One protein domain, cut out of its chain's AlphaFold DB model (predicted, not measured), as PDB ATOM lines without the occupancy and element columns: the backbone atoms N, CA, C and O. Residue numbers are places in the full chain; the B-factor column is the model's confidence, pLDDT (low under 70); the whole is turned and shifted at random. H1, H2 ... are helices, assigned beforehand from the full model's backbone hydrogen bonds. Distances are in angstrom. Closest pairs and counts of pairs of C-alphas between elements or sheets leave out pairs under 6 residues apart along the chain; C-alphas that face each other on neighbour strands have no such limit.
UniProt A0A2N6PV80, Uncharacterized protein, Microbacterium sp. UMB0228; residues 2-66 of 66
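This is residues 2 to 66 of the 66 residues of an uncharacterized protein of Microbacterium sp. UMB0228 (UniProt A0A2N6PV80). This domain has little regular structure: a body of loops with one short helix, H1, and a long arm that sticks out from it and bears the second helix, H2. The arm makes much of the length; residues 45 to 50, 52 to 58 and 60 to 66 stand free. The printed part has 65 residues with two named helices, H1 then H2, and no named strand; the class is all helix, with only 21 residues in named elements. It is extended, with a radius of gyration of the C-alphas of 17.4 A, and spans 52 by 32 by 19 A.

Residues 2 to 26 hold no named element. H1, residues 27 to 36, begins at C-alpha 27 (34.984, 2.701, 13.389) and is 14.2 A long. H2, residues 53 to 63, is 15.1 A long and ends at C-alpha 63 (38.113, -30.728, 27.760).

H1 and H2 are apart, joined by a long link of 16 residues. In both helices every O i to N i+4 pair is within hydrogen-bond range.

The C-alphas of Ala 16 and Tyr 66 are the two farthest apart, 54.8 A. The printed part has no cut. Residues 2 to 5 and 64 to 66 have pLDDT under 70.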
ATOM      1  N   GLY A   2      23.457   3.086  16.832       41.06
ATOM      2  CA  GLY A   2      24.702   3.742  16.428       41.06
ATOM      3  C   GLY A   2      25.335   2.905  15.326       41.06
ATOM      4  O   GLY A   2      25.614   1.731  15.551       41.06
ATOM      5  N   ALA A   3      25.461   3.463  14.128       51.72
ATOM      6  CA  ALA A   3      26.156   2.796  13.040       51.72
ATOM      7  C   ALA A   3      27.650   2.797  13.381       51.72
ATOM      8  O   ALA A   3      28.324   3.805  13.174       51.72
ATOM      9  N   GLY A   4      28.137   1.703  13.976       54.44
ATOM     10  CA  GLY A   4      29.568   1.414  14.014       54.44
ATOM     11  C   GLY A   4      30.083   1.499  12.582       54.44
ATOM     12  O   GLY A   4      29.465   0.940  11.670       54.44
ATOM     13  N   GLY A   5      31.109   2.319  12.360       60.25
ATOM     14  CA  GLY A   5      31.693   2.516  11.035       60.25
ATOM     15  C   GLY A   5      32.190   1.199  10.436       60.25
ATOM     16  O   GLY A   5      32.217   0.159  11.092       60.25
ATOM     17  N   ALA A   6      32.604   1.224   9.174       74.56
ATOM     18  CA  ALA A   6      33.177   0.039   8.549       74.56
ATOM     19  C   ALA A   6      34.433  -0.433   9.311       74.56
ATOM     20  O   ALA A   6      35.183   0.369   9.874       74.56
ATOM     21  N   ALA A   7      34.678  -1.743   9.325       73.38
ATOM     22  CA  ALA A   7      35.976  -2.260   9.737       73.38
ATOM     23  C   ALA A   7      37.046  -1.849   8.712       73.38
ATOM     24  O   ALA A   7      36.766  -1.765   7.513       73.38
ATOM     25  N   VAL A   8      38.268  -1.616   9.189       72.94
ATOM     26  CA  VAL A   8      39.433  -1.351   8.335       72.94
ATOM     27  C   VAL A   8      39.729  -2.593   7.484       72.94
ATOM     28  O   VAL A   8      39.690  -3.712   7.999       72.94
ATOM     29  N   LYS A   9      40.014  -2.403   6.191       78.94
ATOM     30  CA  LYS A   9      40.322  -3.498   5.250       78.94
ATOM     31  C   LYS A   9      41.814  -3.638   4.959       78.94
ATOM     32  O   LYS A   9      42.258  -4.741   4.654       78.94
ATOM     33  N   ASP A  10      42.567  -2.552   5.102       78.44
ATOM     34  CA  ASP A  10      44.023  -2.523   4.988       78.44
ATOM     35  C   ASP A  10      44.636  -1.850   6.226       78.44
ATOM     36  O   ASP A  10      44.213  -0.781   6.657       78.44
ATOM     37  N   HIS A  11      45.651  -2.473   6.816       79.06
ATOM     38  CA  HIS A  11      46.301  -1.979   8.029       79.06
ATOM     39  C   HIS A  11      47.352  -0.881   7.776       79.06
ATOM     40  O   HIS A  11      48.038  -0.463   8.714       79.06
ATOM     41  N   ALA A  12      47.510  -0.390   6.546       83.62
ATOM     42  CA  ALA A  12      48.249   0.838   6.282       83.62
ATOM     43  C   ALA A  12      47.546   2.059   6.911       83.62
ATOM     44  O   ALA A  12      46.333   2.097   7.112       83.62
ATOM     45  N   VAL A  13      48.318   3.108   7.209       80.62
ATOM     46  CA  VAL A  13      47.769   4.374   7.736       80.62
ATOM     47  C   VAL A  13      46.807   5.011   6.728       80.62
ATOM     48  O   VAL A  13      45.724   5.463   7.093       80.62
ATOM     49  N   LEU A  14      47.211   5.027   5.460       77.31
ATOM     50  CA  LEU A  14      46.451   5.522   4.324       77.31
ATOM     51  C   LEU A  14      46.877   4.710   3.098       77.31
ATOM     52  O   LEU A  14      48.072   4.612   2.814       77.31
ATOM     53  N   THR A  15      45.912   4.138   2.393       82.12
ATOM     54  CA  THR A  15      46.106   3.482   1.094       82.12
ATOM     55  C   THR A  15      45.804   4.469  -0.036       82.12
ATOM     56  O   THR A  15      45.277   5.560   0.206       82.12
ATOM     57  N   ALA A  16      46.126   4.113  -1.282       83.12
ATOM     58  CA  ALA A  16      45.769   4.942  -2.437       83.12
ATOM     59  C   ALA A  16      44.239   5.048  -2.613       83.12
ATOM     60  O   ALA A  16      43.731   6.055  -3.103       83.12
ATOM     61  N   GLU A  17      43.521   4.027  -2.157       81.56
ATOM     62  CA  GLU A  17      42.069   3.879  -2.182       81.56
ATOM     63  C   GLU A  17      41.388   4.542  -0.974       81.56
ATOM     64  O   GLU A  17      40.173   4.740  -0.977       81.56
ATOM     65  N   GLY A  18      42.166   4.941   0.038       77.31
ATOM     66  CA  GLY A  18      41.686   5.641   1.223       77.31
ATOM     67  C   GLY A  18      41.050   4.751   2.293       77.31
ATOM     68  O   GLY A  18      40.412   5.299   3.182       77.31
ATOM     69  N   ASP A  19      41.238   3.430   2.243       78.75
ATOM     70  CA  ASP A  19      40.623   2.403   3.108       78.75
ATOM     71  C   ASP A  19      41.539   1.868   4.238       78.75
ATOM     72  O   ASP A  19      41.373   0.747   4.733       78.75
ATOM     73  N   GLY A  20      42.490   2.706   4.671       78.06
ATOM     74  CA  GLY A  20      43.388   2.458   5.807       78.06
ATOM     75  C   GLY A  20      42.856   2.958   7.159       78.06
ATOM     76  O   GLY A  20      41.700   3.354   7.298       78.06
ATOM     77  N   TYR A  21      43.717   3.030   8.179       80.44
ATOM     78  CA  TYR A  21      43.332   3.515   9.519       80.44
ATOM     79  C   TYR A  21      42.817   4.964   9.564       80.44
ATOM     80  O   TYR A  21      42.113   5.329  10.506       80.44
ATOM     81  N   LEU A  22      43.181   5.802   8.587       83.81
ATOM     82  CA  LEU A  22      42.676   7.175   8.453       83.81
ATOM     83  C   LEU A  22      41.436   7.293   7.553       83.81
ATOM     84  O   LEU A  22      41.013   8.412   7.247       83.81
ATOM     85  N   ASP A  23      40.824   6.176   7.158       84.38
ATOM     86  CA  ASP A  23      39.521   6.198   6.506       84.38
ATOM     87  C   ASP A  23      38.460   6.746   7.475       84.38
ATOM     88  O   ASP A  23      38.181   6.183   8.539       84.38
ATOM     89  N   ARG A  24      37.828   7.855   7.077       81.62
ATOM     90  CA  ARG A  24      36.760   8.528   7.833       81.62
ATOM     91  C   ARG A  24      35.493   7.689   7.957       81.62
ATOM     92  O   ARG A  24      34.667   7.989   8.816       81.62
ATOM     93  N   GLY A  25      35.329   6.677   7.110       83.12
ATOM     94  CA  GLY A  25      34.247   5.707   7.178       83.12
ATOM     95  C   GLY A  25      34.454   4.618   8.229       83.12
ATOM     96  O   GLY A  25      33.520   3.847   8.461       83.12
ATOM     97  N   THR A  26      35.629   4.537   8.869       84.50
ATOM     98  CA  THR A  26      35.945   3.431   9.781       84.50
ATOM     99  C   THR A  26      35.603   3.707  11.238       84.50
ATOM    100  O   THR A  26      35.745   4.821  11.752       84.50
ATOM    101  N   GLU A  27      35.201   2.648  11.941       87.50
ATOM    102  CA  GLU A  27      34.984   2.701  13.389       87.50
ATOM    103  C   GLU A  27      36.277   3.057  14.140       87.50
ATOM    104  O   GLU A  27      36.241   3.781  15.134       87.50
ATOM    105  N   SER A  28      37.434   2.620  13.634       86.25
ATOM    106  CA  SER A  28      38.738   2.886  14.245       86.25
ATOM    107  C   SER A  28      39.039   4.382  14.342       86.25
ATOM    108  O   SER A  28      39.327   4.871  15.436       86.25
ATOM    109  N   LEU A  29      38.928   5.130  13.237       88.88
ATOM    110  CA  LEU A  29      39.192   6.571  13.267       88.88
ATOM    111  C   LEU A  29      38.153   7.319  14.112       88.88
ATOM    112  O   LEU A  29      38.497   8.256  14.838       88.88
ATOM    113  N   TYR A  30      36.893   6.883  14.058       91.50
ATOM    114  CA  TYR A  30      35.817   7.453  14.867       91.50
ATOM    115  C   TYR A  30      36.078   7.286  16.371       91.50
ATOM    116  O   TYR A  30      36.009   8.257  17.127       91.50
ATOM    117  N   ASN A  31      36.459   6.084  16.806       91.38
ATOM    118  CA  ASN A  31      36.780   5.793  18.202       91.38
ATOM    119  C   ASN A  31      38.011   6.563  18.692       91.38
ATOM    120  O   ASN A  31      38.005   7.056  19.820       91.38
ATOM    121  N   VAL A  32      39.041   6.733  17.852       92.69
ATOM    122  CA  VAL A  32      40.205   7.576  18.179       92.69
ATOM    123  C   VAL A  32      39.773   9.022  18.426       92.69
ATOM    124  O   VAL A  32      40.177   9.622  19.424       92.69
ATOM    125  N   ALA A  33      38.921   9.584  17.565       93.25
ATOM    126  CA  ALA A  33      38.400  10.937  17.746       93.25
ATOM    127  C   ALA A  33      37.585  11.068  19.044       93.25
ATOM    128  O   ALA A  33      37.781  12.018  19.801       93.25
ATOM    129  N   LEU A  34      36.707  10.109  19.347       95.19
ATOM    130  CA  LEU A  34      35.926  10.118  20.589       95.19
ATOM    131  C   LEU A  34      36.816  10.042  21.836       95.19
ATOM    132  O   LEU A  34      36.683  10.871  22.737       95.19
ATOM    133  N   ALA A  35      37.766   9.104  21.865       94.62
ATOM    134  CA  ALA A  35      38.672   8.912  22.995       94.62
ATOM    135  C   ALA A  35      39.539  10.153  23.265       94.62
ATOM    136  O   ALA A  35      39.732  10.546  24.414       94.62
ATOM    137  N   THR A  36      40.033  10.801  22.209       95.81
ATOM    138  CA  THR A  36      40.934  11.962  22.322       95.81
ATOM    139  C   THR A  36      40.213  13.286  22.569       95.81
ATOM    140  O   THR A  36      40.842  14.245  23.008       95.81
ATOM    141  N   THR A  37      38.896  13.349  22.347       96.81
ATOM    142  CA  THR A  37      38.066  14.544  22.602       96.81
ATOM    143  C   THR A  37      37.264  14.468  23.904       96.81
ATOM    144  O   THR A  37      36.410  15.316  24.149       96.81
ATOM    145  N   GLY A  38      37.544  13.475  24.757       95.50
ATOM    146  CA  GLY A  38      36.906  13.331  26.069       95.50
ATOM    147  C   GLY A  38      35.508  12.708  26.035       95.50
ATOM    148  O   GLY A  38      34.792  12.804  27.021       95.50
ATOM    149  N   GLN A  39      35.135  12.064  24.926       96.56
ATOM    150  CA  GLN A  39      33.847  11.388  24.723       96.56
ATOM    151  C   GLN A  39      33.997   9.864  24.848       96.56
ATOM    152  O   GLN A  39      33.479   9.093  24.035       96.56
ATOM    153  N   GLY A  40      34.787   9.418  25.830       93.00
ATOM    154  CA  GLY A  40      35.146   8.009  26.010       93.00
ATOM    155  C   GLY A  40      33.937   7.093  26.223       93.00
ATOM    156  O   GLY A  40      33.953   5.944  25.800       93.00
ATOM    157  N   GLU A  41      32.855   7.614  26.798       95.00
ATOM    158  CA  GLU A  41      31.581   6.917  27.001       95.00
ATOM    159  C   GLU A  41      30.855   6.551  25.699       95.00
ATOM    160  O   GLU A  41      29.940   5.731  25.712       95.00
ATOM    161  N   ARG A  42      31.248   7.163  24.577       93.50
ATOM    162  CA  ARG A  42      30.683   6.909  23.246       93.50
ATOM    163  C   ARG A  42      31.523   5.949  22.405       93.50
ATOM    164  O   ARG A  42      31.082   5.591  21.313       93.50
ATOM    165  N   VAL A  43      32.721   5.582  22.865       93.94
ATOM    166  CA  VAL A  43      33.586   4.603  22.189       93.94
ATOM    167  C   VAL A  43      32.859   3.261  22.136       93.94
ATOM    168  O   VAL A  43      32.185   2.885  23.099       93.94
ATOM    169  N   SER A  44      32.961   2.548  21.010       91.81
ATOM    170  CA  SER A  44      32.319   1.236  20.886       91.81
ATOM    171  C   SER A  44      32.803   0.275  21.980       91.81
ATOM    172  O   SER A  44      33.955   0.298  22.416       91.81
ATOM    173  N   ALA A  45      31.884  -0.561  22.468       92.56
ATOM    174  CA  ALA A  45      32.214  -1.562  23.470       92.56
ATOM    175  C   ALA A  45      33.148  -2.622  22.869       92.56
ATOM    176  O   ALA A  45      32.987  -3.022  21.717       92.56
ATOM    177  N   TYR A  46      34.092  -3.115  23.673       88.12
ATOM    178  CA  TYR A  46      34.946  -4.221  23.261       88.12
ATOM    179  C   TYR A  46      34.110  -5.473  22.982       88.12
ATOM    180  O   TYR A  46      33.386  -5.955  23.857       88.12
ATOM    181  N   VAL A  47      34.258  -6.014  21.776       87.56
ATOM    182  CA  VAL A  47      33.746  -7.331  21.404       87.56
ATOM    183  C   VAL A  47      34.946  -8.273  21.331       87.56
ATOM    184  O   VAL A  47      35.839  -8.038  20.510       87.56
ATOM    185  N   PRO A  48      35.024  -9.304  22.191       86.44
ATOM    186  CA  PRO A  48      36.105 -10.267  22.108       86.44
ATOM    187  C   PRO A  48      36.067 -10.980  20.753       86.44
ATOM    188  O   PRO A  48      34.981 -11.328  20.284       86.44
ATOM    189  N   PRO A  49      37.230 -11.189  20.113       85.12
ATOM    190  CA  PRO A  49      37.288 -11.964  18.888       85.12
ATOM    191  C   PRO A  49      36.837 -13.399  19.162       85.12
ATOM    192  O   PRO A  49      36.990 -13.912  20.275       85.12
ATOM    193  N   GLU A  50      36.310 -14.049  18.127       89.75
ATOM    194  CA  GLU A  50      36.076 -15.489  18.167       89.75
ATOM    195  C   GLU A  50      37.381 -16.225  18.485       89.75
ATOM    196  O   GLU A  50      38.487 -15.738  18.216       89.75
ATOM    197  N   ALA A  51      37.247 -17.404  19.092       91.12
ATOM    198  CA  ALA A  51      38.400 -18.231  19.379       91.12
ATOM    199  C   ALA A  51      39.126 -18.548  18.069       91.12
ATOM    200  O   ALA A  51      38.540 -18.982  17.081       91.12
ATOM    201  N   THR A  52      40.433 -18.327  18.059       93.31
ATOM    202  CA  THR A  52      41.254 -18.780  16.939       93.31
ATOM    203  C   THR A  52      41.238 -20.313  16.885       93.31
ATOM    204  O   THR A  52      41.134 -20.952  17.936       93.31
ATOM    205  N   PRO A  53      41.464 -20.934  15.714       93.19
ATOM    206  CA  PRO A  53      41.526 -22.395  15.608       93.19
ATOM    207  C   PRO A  53      42.517 -23.043  16.587       93.19
ATOM    208  O   PRO A  53      42.292 -24.139  17.095       93.19
ATOM    209  N   PHE A  54      43.617 -22.349  16.901       90.62
ATOM    210  CA  PHE A  54      44.574 -22.802  17.908       90.62
ATOM    211  C   PHE A  54      43.993 -22.765  19.329       90.62
ATOM    212  O   PHE A  54      44.165 -23.716  20.090       90.62
ATOM    213  N   GLN A  55      43.280 -21.696  19.689       92.25
ATOM    214  CA  GLN A  55      42.611 -21.584  20.988       92.25
ATOM    215  C   GLN A  55      41.512 -22.637  21.142       92.25
ATOM    216  O   GLN A  55      41.434 -23.272  22.193       92.25
ATOM    217  N   GLU A  56      40.727 -22.888  20.095       91.44
ATOM    218  CA  GLU A  56      39.736 -23.968  20.083       91.44
ATOM    219  C   GLU A  56      40.392 -25.337  20.284       91.44
ATOM    220  O   GLU A  56      39.939 -26.126  21.113       91.44
ATOM    221  N   ALA A  57      41.497 -25.614  19.585       89.69
ATOM    222  CA  ALA A  57      42.235 -26.866  19.734       89.69
ATOM    223  C   ALA A  57      42.753 -27.068  21.169       89.69
ATOM    224  O   ALA A  57      42.653 -28.172  21.706       89.69
ATOM    225  N   MET A  58      43.256 -26.012  21.818       92.12
ATOM    226  CA  MET A  58      43.680 -26.073  23.221       92.12
ATOM    227  C   MET A  58      42.508 -26.325  24.176       92.12
ATOM    228  O   MET A  58      42.627 -27.162  25.071       92.12
ATOM    229  N   MET A  59      41.379 -25.636  23.991       88.44
ATOM    230  CA  MET A  59      40.183 -25.815  24.825       88.44
ATOM    231  C   MET A  59      39.611 -27.228  24.684       88.44
ATOM    232  O   MET A  59      39.313 -27.873  25.686       88.44
ATOM    233  N   ASN A  60      39.527 -27.739  23.454       88.19
ATOM    234  CA  ASN A  60      39.044 -29.088  23.178       88.19
ATOM    235  C   ASN A  60      40.001 -30.150  23.726       88.19
ATOM    236  O   ASN A  60      39.545 -31.095  24.362       88.19
ATOM    237  N   GLY A  61      41.315 -29.987  23.550       83.50
ATOM    238  CA  GLY A  61      42.309 -30.895  24.130       83.50
ATOM    239  C   GLY A  61      42.247 -30.942  25.660       83.50
ATOM    240  O   GLY A  61      42.330 -32.020  26.240       83.50
ATOM    241  N   ALA A  62      42.029 -29.796  26.313       73.75
ATOM    242  CA  ALA A  62      41.843 -29.717  27.762       73.75
ATOM    243  C   ALA A  62      40.503 -30.316  28.231       73.75
ATOM    244  O   ALA A  62      40.448 -30.931  29.291       73.75
ATOM    245  N   ALA A  63      39.431 -30.173  27.446       72.69
ATOM    246  CA  ALA A  63      38.113 -30.728  27.760       72.69
ATOM    247  C   ALA A  63      38.028 -32.258  27.588       72.69
ATOM    248  O   ALA A  63      37.151 -32.883  28.179       72.69
ATOM    249  N   HIS A  64      38.926 -32.864  26.804       68.62
ATOM    250  CA  HIS A  64      38.948 -34.307  26.521       68.62
ATOM    251  C   HIS A  64      40.035 -35.078  27.304       68.62
ATOM    252  O   HIS A  64      40.386 -36.190  26.912       68.62
ATOM    253  N   GLY A  65      40.574 -34.518  28.397       60.59
ATOM    254  CA  GLY A  65      41.575 -35.180  29.249       60.59
ATOM    255  C   GLY A  65      41.134 -35.369  30.706       60.59
ATOM    256  O   GLY A  65      41.403 -34.498  31.528       60.59
ATOM    257  N   TYR A  66      40.397 -36.445  31.018       52.50
ATOM    258  CA  TYR A  66      40.827 -37.751  31.573       52.50
ATOM    259  C   TYR A  66      39.670 -38.747  31.420       52.50
ATOM    260  O   TYR A  66      38.516 -38.345  31.695       52.50
TER     261      TYR A  66